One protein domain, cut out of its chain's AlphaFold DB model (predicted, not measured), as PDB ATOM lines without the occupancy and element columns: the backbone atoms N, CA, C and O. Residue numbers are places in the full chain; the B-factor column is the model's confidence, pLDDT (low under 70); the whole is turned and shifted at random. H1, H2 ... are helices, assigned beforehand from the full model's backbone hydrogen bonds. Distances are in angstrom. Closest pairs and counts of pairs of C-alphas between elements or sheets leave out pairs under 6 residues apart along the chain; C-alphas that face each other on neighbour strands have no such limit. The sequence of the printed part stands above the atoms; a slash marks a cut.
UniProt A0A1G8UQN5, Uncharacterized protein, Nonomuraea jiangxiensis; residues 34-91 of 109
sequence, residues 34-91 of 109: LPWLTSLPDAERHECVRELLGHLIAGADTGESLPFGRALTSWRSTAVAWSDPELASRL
ATOM      1  N   LEU A  34      11.964 -26.086  -3.530       83.31
ATOM      2  CA  LEU A  34      13.280 -26.663  -3.282       83.31
ATOM      3  C   LEU A  34      14.323 -26.002  -4.203       83.31
ATOM      4  O   LEU A  34      14.807 -26.643  -5.139       83.31
ATOM      5  N   PRO A  35      14.745 -24.752  -3.918       83.00
ATOM      6  CA  PRO A  35      15.651 -23.996  -4.793       83.00
ATOM      7  C   PRO A  35      16.978 -24.698  -5.094       83.00
ATOM      8  O   PRO A  35      17.544 -24.535  -6.171       83.00
ATOM      9  N   TRP A  36      17.458 -25.535  -4.172       88.06
ATOM     10  CA  TRP A  36      18.689 -26.313  -4.334       88.06
ATOM     11  C   TRP A  36      18.625 -27.343  -5.477       88.06
ATOM     12  O   TRP A  36      19.671 -27.772  -5.954       88.06
ATOM     13  N   LEU A  37      17.429 -27.713  -5.962       89.88
ATOM     14  CA  LEU A  37      17.279 -28.583  -7.135       89.88
ATOM     15  C   LEU A  37      17.807 -27.930  -8.419       89.88
ATOM     16  O   LEU A  37      18.190 -28.643  -9.343       89.88
ATOM     17  N   THR A  38      17.844 -26.594  -8.482       90.62
ATOM     18  CA  THR A  38      18.363 -25.859  -9.649       90.62
ATOM     19  C   THR A  38      19.858 -26.080  -9.874       90.62
ATOM     20  O   THR A  38      20.316 -25.981 -11.008       90.62
ATOM     21  N   SER A  39      20.604 -26.444  -8.825       92.25
ATOM     22  CA  SER A  39      22.027 -26.775  -8.924       92.25
ATOM     23  C   SER A  39      22.279 -28.143  -9.557       92.25
ATOM     24  O   SER A  39      23.397 -28.411  -9.980       92.25
ATOM     25  N   LEU A  40      21.274 -29.027  -9.611       92.38
ATOM     26  CA  LEU A  40      21.426 -30.353 -10.206       92.38
ATOM     27  C   LEU A  40      21.275 -30.298 -11.734       92.38
ATOM     28  O   LEU A  40      20.359 -29.624 -12.232       92.38
ATOM     29  N   PRO A  41      22.077 -31.084 -12.479       92.19
ATOM     30  CA  PRO A  41      21.816 -31.365 -13.886       92.19
ATOM     31  C   PRO A  41      20.409 -31.936 -14.085       92.19
ATOM     32  O   PRO A  41      19.903 -32.668 -13.235       92.19
ATOM     33  N   ASP A  42      19.782 -31.661 -15.228       88.69
ATOM     34  CA  ASP A  42      18.382 -32.042 -15.469       88.69
ATOM     35  C   ASP A  42      18.123 -33.551 -15.329       88.69
ATOM     36  O   ASP A  42      17.081 -33.954 -14.812       88.69
ATOM     37  N   ALA A  43      19.066 -34.402 -15.748       89.06
ATOM     38  CA  ALA A  43      18.945 -35.851 -15.590       89.06
ATOM     39  C   ALA A  43      18.903 -36.264 -14.106       89.06
ATOM     40  O   ALA A  43      17.994 -36.978 -13.683       89.06
ATOM     41  N   GLU A  44      19.837 -35.747 -13.306       92.19
ATOM     42  CA  GLU A  44      19.921 -36.024 -11.869       92.19
ATOM     43  C   GLU A  44      18.769 -35.389 -11.087       92.19
ATOM     44  O   GLU A  44      18.284 -35.959 -10.112       92.19
ATOM     45  N   ARG A  45      18.261 -34.238 -11.536       91.38
ATOM     46  CA  ARG A  45      17.088 -33.596 -10.937       91.38
ATOM     47  C   ARG A  45      15.853 -34.489 -11.030       91.38
ATOM     48  O   ARG A  45      15.140 -34.649 -10.040       91.38
ATOM     49  N   HIS A  46      15.610 -35.096 -12.194       88.44
ATOM     50  CA  HIS A  46      14.507 -36.046 -12.363       88.44
ATOM     51  C   HIS A  46      14.691 -37.295 -11.498       88.44
ATOM     52  O   HIS A  46      13.723 -37.782 -10.908       88.44
ATOM     53  N   GLU A  47      15.920 -37.804 -11.396       93.19
ATOM     54  CA  GLU A  47      16.230 -38.958 -10.555       93.19
ATOM     55  C   GLU A  47      15.995 -38.667  -9.069       93.19
ATOM     56  O   GLU A  47      15.263 -39.415  -8.418       93.19
ATOM     57  N   CYS A  48      16.504 -37.535  -8.580       92.94
ATOM     58  CA  CYS A  48      16.297 -37.041  -7.224       92.94
ATOM     59  C   CYS A  48      14.807 -36.962  -6.875       92.94
ATOM     60  O   CYS A  48      14.367 -37.498  -5.857       92.94
ATOM     61  N   VAL A  49      14.002 -36.304  -7.714       90.06
ATOM     62  CA  VAL A  49      12.560 -36.153  -7.464       90.06
ATOM     63  C   VAL A  49      11.866 -37.514  -7.426       90.06
ATOM     64  O   VAL A  49      11.066 -37.775  -6.526       90.06
ATOM     65  N   ARG A  50      12.188 -38.400  -8.373       90.00
ATOM     66  CA  ARG A  50      11.620 -39.750  -8.433       90.00
ATOM     67  C   ARG A  50      11.953 -40.561  -7.178       90.00
ATOM     68  O   ARG A  50      11.062 -41.212  -6.636       90.00
ATOM     69  N   GLU A  51      13.200 -40.522  -6.714       93.50
ATOM     70  CA  GLU A  51      13.643 -41.246  -5.518       93.50
ATOM     71  C   GLU A  51      12.963 -40.717  -4.249       93.50
ATOM     72  O   GLU A  51      12.399 -41.497  -3.478       93.50
ATOM     73  N   LEU A  52      12.933 -39.391  -4.064       88.81
ATOM     74  CA  LEU A  52      12.284 -38.766  -2.910       88.81
ATOM     75  C   LEU A  52      10.793 -39.105  -2.845       88.81
ATOM     76  O   LEU A  52      10.300 -39.465  -1.777       88.81
ATOM     77  N   LEU A  53      10.084 -39.044  -3.977       86.38
ATOM     78  CA  LEU A  53       8.678 -39.448  -4.051       86.38
ATOM     79  C   LEU A  53       8.502 -40.943  -3.765       86.38
ATOM     80  O   LEU A  53       7.588 -41.313  -3.030       86.38
ATOM     81  N   GLY A  54       9.390 -41.794  -4.286       86.94
ATOM     82  CA  GLY A  54       9.377 -43.231  -4.019       86.94
ATOM     83  C   GLY A  54       9.502 -43.549  -2.528       86.94
ATOM     84  O   GLY A  54       8.726 -44.342  -1.998       86.94
ATOM     85  N   HIS A  55      10.419 -42.885  -1.821       87.50
ATOM     86  CA  HIS A  55      10.557 -43.039  -0.372       87.50
ATOM     87  C   HIS A  55       9.399 -42.434   0.412       87.50
ATOM     88  O   HIS A  55       9.008 -43.004   1.427       87.50
ATOM     89  N   LEU A  56       8.820 -41.325  -0.049       82.69
ATOM     90  CA  LEU A  56       7.650 -40.735   0.597       82.69
ATOM     91  C   LEU A  56       6.433 -41.669   0.513       82.69
ATOM     92  O   LEU A  56       5.718 -41.824   1.497       82.69
ATOM     93  N   ILE A  57       6.225 -42.313  -0.643       82.88
ATOM     94  CA  ILE A  57       5.156 -43.300  -0.871       82.88
ATOM     95  C   ILE A  57       5.427 -44.583  -0.076       82.88
ATOM     96  O   ILE A  57       4.541 -45.080   0.602       82.88
ATOM     97  N   ALA A  58       6.654 -45.104  -0.078       81.31
ATOM     98  CA  ALA A  58       6.976 -46.297   0.708       81.31
ATOM     99  C   ALA A  58       6.853 -46.044   2.222       81.31
ATOM    100  O   ALA A  58       6.307 -46.864   2.961       81.31
ATOM    101  N   GLY A  59       7.311 -44.880   2.688       81.88
ATOM    102  CA  GLY A  59       7.096 -44.418   4.056       81.88
ATOM    103  C   GLY A  59       5.623 -44.199   4.369       81.88
ATOM    104  O   GLY A  59       5.214 -44.292   5.527       81.88
ATOM    105  N   ALA A  60       4.808 -43.982   3.333       77.31
ATOM    106  CA  ALA A  60       3.381 -43.842   3.488       77.31
ATOM    107  C   ALA A  60       2.707 -45.116   3.978       77.31
ATOM    108  O   ALA A  60       1.898 -45.098   4.908       77.31
ATOM    109  N   ASP A  61       3.089 -46.209   3.332       73.25
ATOM    110  CA  ASP A  61       2.541 -47.532   3.569       73.25
ATOM    111  C   ASP A  61       3.140 -48.167   4.832       73.25
ATOM    112  O   ASP A  61       2.475 -48.938   5.522       73.25
ATOM    113  N   THR A  62       4.395 -47.832   5.155       78.62
ATOM    114  CA  THR A  62       5.172 -48.476   6.230       78.62
ATOM    115  C   THR A  62       5.275 -47.656   7.517       78.62
ATOM    116  O   THR A  62       5.622 -48.205   8.562       78.62
ATOM    117  N   GLY A  63       4.984 -46.351   7.471       80.12
ATOM    118  CA  GLY A  63       5.207 -45.416   8.578       80.12
ATOM    119  C   GLY A  63       6.681 -45.056   8.815       80.12
ATOM    120  O   GLY A  63       6.995 -44.397   9.806       80.12
ATOM    121  N   GLU A  64       7.585 -45.486   7.936       81.50
ATOM    122  CA  GLU A  64       9.030 -45.295   8.059       81.50
ATOM    123  C   GLU A  64       9.475 -44.061   7.239       81.50
ATOM    124  O   GLU A  64       9.275 -43.996   6.028       81.50
ATOM    125  N   SER A  65      10.067 -43.051   7.889       81.25
ATOM    126  CA  SER A  65      10.500 -41.795   7.246       81.25
ATOM    127  C   SER A  65      12.020 -41.639   7.063       81.25
ATOM    128  O   SER A  65      12.488 -40.631   6.527       81.25
ATOM    129  N   LEU A  66      12.822 -42.591   7.532       90.19
ATOM    130  CA  LEU A  66      14.281 -42.539   7.552       90.19
ATOM    131  C   LEU A  66      14.918 -42.635   6.150       90.19
ATOM    132  O   LEU A  66      15.807 -41.821   5.890       90.19
ATOM    133  N   PRO A  67      14.503 -43.529   5.218       89.62
ATOM    134  CA  PRO A  67      14.987 -43.536   3.839       89.62
ATOM    135  C   PRO A  67      14.792 -42.189   3.154       89.62
ATOM    136  O   PRO A  67      15.727 -41.678   2.546       89.62
ATOM    137  N   PHE A  68      13.623 -41.562   3.332       87.75
ATOM    138  CA  PHE A  68      13.353 -40.237   2.781       87.75
ATOM    139  C   PHE A  68      14.343 -39.191   3.314       87.75
ATOM    140  O   PHE A  68      14.967 -38.474   2.534       87.75
ATOM    141  N   GLY A  69      14.536 -39.125   4.637       88.12
ATOM    142  CA  GLY A  69      15.465 -38.167   5.245       88.12
ATOM    143  C   GLY A  69      16.921 -38.375   4.811       88.12
ATOM    144  O   GLY A  69      17.649 -37.403   4.579       88.12
ATOM    145  N   ARG A  70      17.346 -39.635   4.654       95.19
ATOM    146  CA  ARG A  70      18.686 -39.988   4.162       95.19
ATOM    147  C   ARG A  70      18.879 -39.575   2.707       95.19
ATOM    148  O   ARG A  70      19.855 -38.887   2.415       95.19
ATOM    149  N   ALA A  71      17.938 -39.924   1.832       94.75
ATOM    150  CA  ALA A  71      17.992 -39.549   0.422       94.75
ATOM    151  C   ALA A  71      17.999 -38.024   0.247       94.75
ATOM    152  O   ALA A  71      18.850 -37.494  -0.462       94.75
ATOM    153  N   LEU A  72      17.139 -37.295   0.969       91.50
ATOM    154  CA  LEU A  72      17.110 -35.829   0.929       91.50
ATOM    155  C   LEU A  72      18.454 -35.206   1.330       91.50
ATOM    156  O   LEU A  72      18.901 -34.240   0.715       91.50
ATOM    157  N   THR A  73      19.099 -35.753   2.359       94.19
ATOM    158  CA  THR A  73      20.416 -35.277   2.806       94.19
ATOM    159  C   THR A  73      21.484 -35.560   1.752       94.19
ATOM    160  O   THR A  73      22.250 -34.662   1.413       94.19
ATOM    161  N   SER A  74      21.487 -36.770   1.190       96.69
ATOM    162  CA  SER A  74      22.421 -37.176   0.135       96.69
ATOM    163  C   SER A  74      22.309 -36.272  -1.095       96.69
ATOM    164  O   SER A  74      23.301 -35.697  -1.536       96.69
ATOM    165  N   TRP A  75      21.092 -36.052  -1.595       96.69
ATOM    166  CA  TRP A  75      20.853 -35.218  -2.775       96.69
ATOM    167  C   TRP A  75      21.215 -33.747  -2.567       96.69
ATOM    168  O   TRP A  75      21.708 -33.102  -3.492       96.69
ATOM    169  N   ARG A  76      21.053 -33.211  -1.351       94.31
ATOM    170  CA  ARG A  76      21.555 -31.868  -1.022       94.31
ATOM    171  C   ARG A  76      23.077 -31.798  -1.084       94.31
ATOM    172  O   ARG A  76      23.605 -30.815  -1.594       94.31
ATOM    173  N   SER A  77      23.780 -32.822  -0.605       94.69
ATOM    174  CA  SER A  77      25.238 -32.896  -0.747       94.69
ATOM    175  C   SER A  77      25.661 -32.970  -2.217       94.69
ATOM    176  O   SER A  77      26.583 -32.257  -2.608       94.69
ATOM    177  N   THR A  78      24.952 -33.742  -3.044       95.00
ATOM    178  CA  THR A  78      25.173 -33.784  -4.500       95.00
ATOM    179  C   THR A  78      24.950 -32.416  -5.145       95.00
ATOM    180  O   THR A  78      25.786 -31.953  -5.915       95.00
ATOM    181  N   ALA A  79      23.879 -31.708  -4.778       94.12
ATOM    182  CA  ALA A  79      23.607 -30.361  -5.281       94.12
ATOM    183  C   ALA A  79      24.692 -29.345  -4.885       94.12
ATOM    184  O   ALA A  79      25.049 -28.485  -5.689       94.12
ATOM    185  N   VAL A  80      25.255 -29.455  -3.675       92.94
ATOM    186  CA  VAL A  80      26.411 -28.644  -3.256       92.94
ATOM    187  C   VAL A  80      27.637 -28.965  -4.112       92.94
ATOM    188  O   VAL A  80      28.306 -28.039  -4.563       92.94
ATOM    189  N   ALA A  81      27.907 -30.242  -4.393       92.88
ATOM    190  CA  ALA A  81      29.023 -30.630  -5.255       92.88
ATOM    191  C   ALA A  81      28.879 -30.067  -6.679       92.88
ATOM    192  O   ALA A  81      29.856 -29.580  -7.237       92.88
ATOM    193  N   TRP A  82      27.663 -30.068  -7.233       92.69
ATOM    194  CA  TRP A  82      27.382 -29.473  -8.545       92.69
ATOM    195  C   TRP A  82      27.400 -27.946  -8.570       92.69
ATOM    196  O   TRP A  82      27.657 -27.361  -9.619       92.69
ATOM    197  N   SER A  83      27.154 -27.289  -7.433       90.75
ATOM    198  CA  SER A  83      27.206 -25.823  -7.351       90.75
ATOM    199  C   SER A  83      28.615 -25.248  -7.540       90.75
ATOM    200  O   SER A  83      28.751 -24.060  -7.831       90.75
ATOM    201  N   ASP A  84      29.647 -26.086  -7.417       92.44
ATOM    202  CA  ASP A  84      31.038 -25.759  -7.711       92.44
ATOM    203  C   ASP A  84      31.485 -26.505  -8.989       92.44
ATOM    204  O   ASP A  84      31.738 -27.712  -8.946       92.44
ATOM    205  N   PRO A  85      31.604 -25.812 -10.141       86.50
ATOM    206  CA  PRO A  85      32.002 -26.435 -11.403       86.50
ATOM    207  C   PRO A  85      33.398 -27.069 -11.375       86.50
ATOM    208  O   PRO A  85      33.636 -28.050 -12.084       86.50
ATOM    209  N   GLU A  86      34.327 -26.532 -10.576       89.38
ATOM    210  CA  GLU A  86      35.674 -27.091 -10.441       89.38
ATOM    211  C   GLU A  86      35.615 -28.404  -9.659       89.38
ATOM    212  O   GLU A  86      36.157 -29.421 -10.100       89.38
ATOM    213  N   LEU A  87      34.908 -28.408  -8.526       89.38
ATOM    214  CA  LEU A  87      34.685 -29.613  -7.733       89.38
ATOM    215  C   LEU A  87      33.943 -30.684  -8.539       89.38
ATOM    216  O   LEU A  87      34.380 -31.835  -8.557       89.38
ATOM    217  N   ALA A  88      32.878 -30.314  -9.248       88.81
ATOM    218  CA  ALA A  88      32.137 -31.223 -10.113       88.81
ATOM    219  C   ALA A  88      33.049 -31.839 -11.185       88.81
ATOM    220  O   ALA A  88      33.097 -33.060 -11.329       88.81
ATOM    221  N   SER A  89      33.851 -31.023 -11.878       86.25
ATOM    222  CA  SER A  89      34.801 -31.526 -12.876       86.25
ATOM    223  C   SER A  89      35.850 -32.459 -12.267       86.25
ATOM    224  O   SER A  89      36.237 -33.434 -12.909       86.25
ATOM    225  N   ARG A  90      36.326 -32.181 -11.050       88.25
ATOM    226  CA  ARG A  90      37.294 -33.036 -10.346       88.25
ATOM    227  C   ARG A  90      36.691 -34.374  -9.924       88.25
ATOM    228  O   ARG A  90      37.379 -35.383 -10.003       88.25
ATOM    229  N   LEU A  91      35.430 -34.386  -9.487       87.31
ATOM    230  CA  LEU A  91      34.718 -35.600  -9.070       87.31
ATOM    231  C   LEU A  91      34.310 -36.490 -10.253       87.31
ATOM    232  O   LEU A  91      34.222 -37.704 -10.091       87.31
TER     233      LEU A  91
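AT A GLANCE: This is residues 34 to 91 of the 109 residues of an uncharacterized protein of Nonomuraea jiangxiensis (UniProt A0A1G8UQN5). A long helical hairpin, H2 and H3, makes most of a rod; short H1 packs on residues 76 to 83 of H3, and H4 turns off at a corner beyond. The printed part has 58 residues with four named helices, H1 to H4, and no named strand: all helix. It is only just loose, close to compact: radius of gyration of the C-alphas 12.7 A, spans 41 by 18 by 18 A.

HOW THE PARTS SIT: H2, residues 42 to 62, touches H3, residues 66 to 83, at a shallow tilt of 13 degrees, opposite ways; closest are C-alphas 55 and 68, 5.1 A. H1, residues 35 to 39, touches H3, closest at C-alphas 39 and 79, 5.4 A. H4, residues 85 to 91, and H3 only just touch, with 3 pairs of C-alphas within 8 A, only at the corner; closest are C-alphas 82 and 88, 5.3 A. Every O i to N i+4 pair is within hydrogen-bond range in H2, H3 and H4; H1 has 0 of 1, but 2 of 2 O i to N i+3 pairs.

IN THESE COORDINATES: H2 measures 30.3 A from C-alpha 42 at (18.382, -32.042, -15.469); H3 measures 25.9 A. H4 ends at C-alpha 91, (34.718, -35.600, -9.070).

THE WHOLE: The farthest C-alphas, 61 and 86, are 41.4 A apart. The printed part has no cut, its three links are tight, and no printed residue is under 70 in pLDDT.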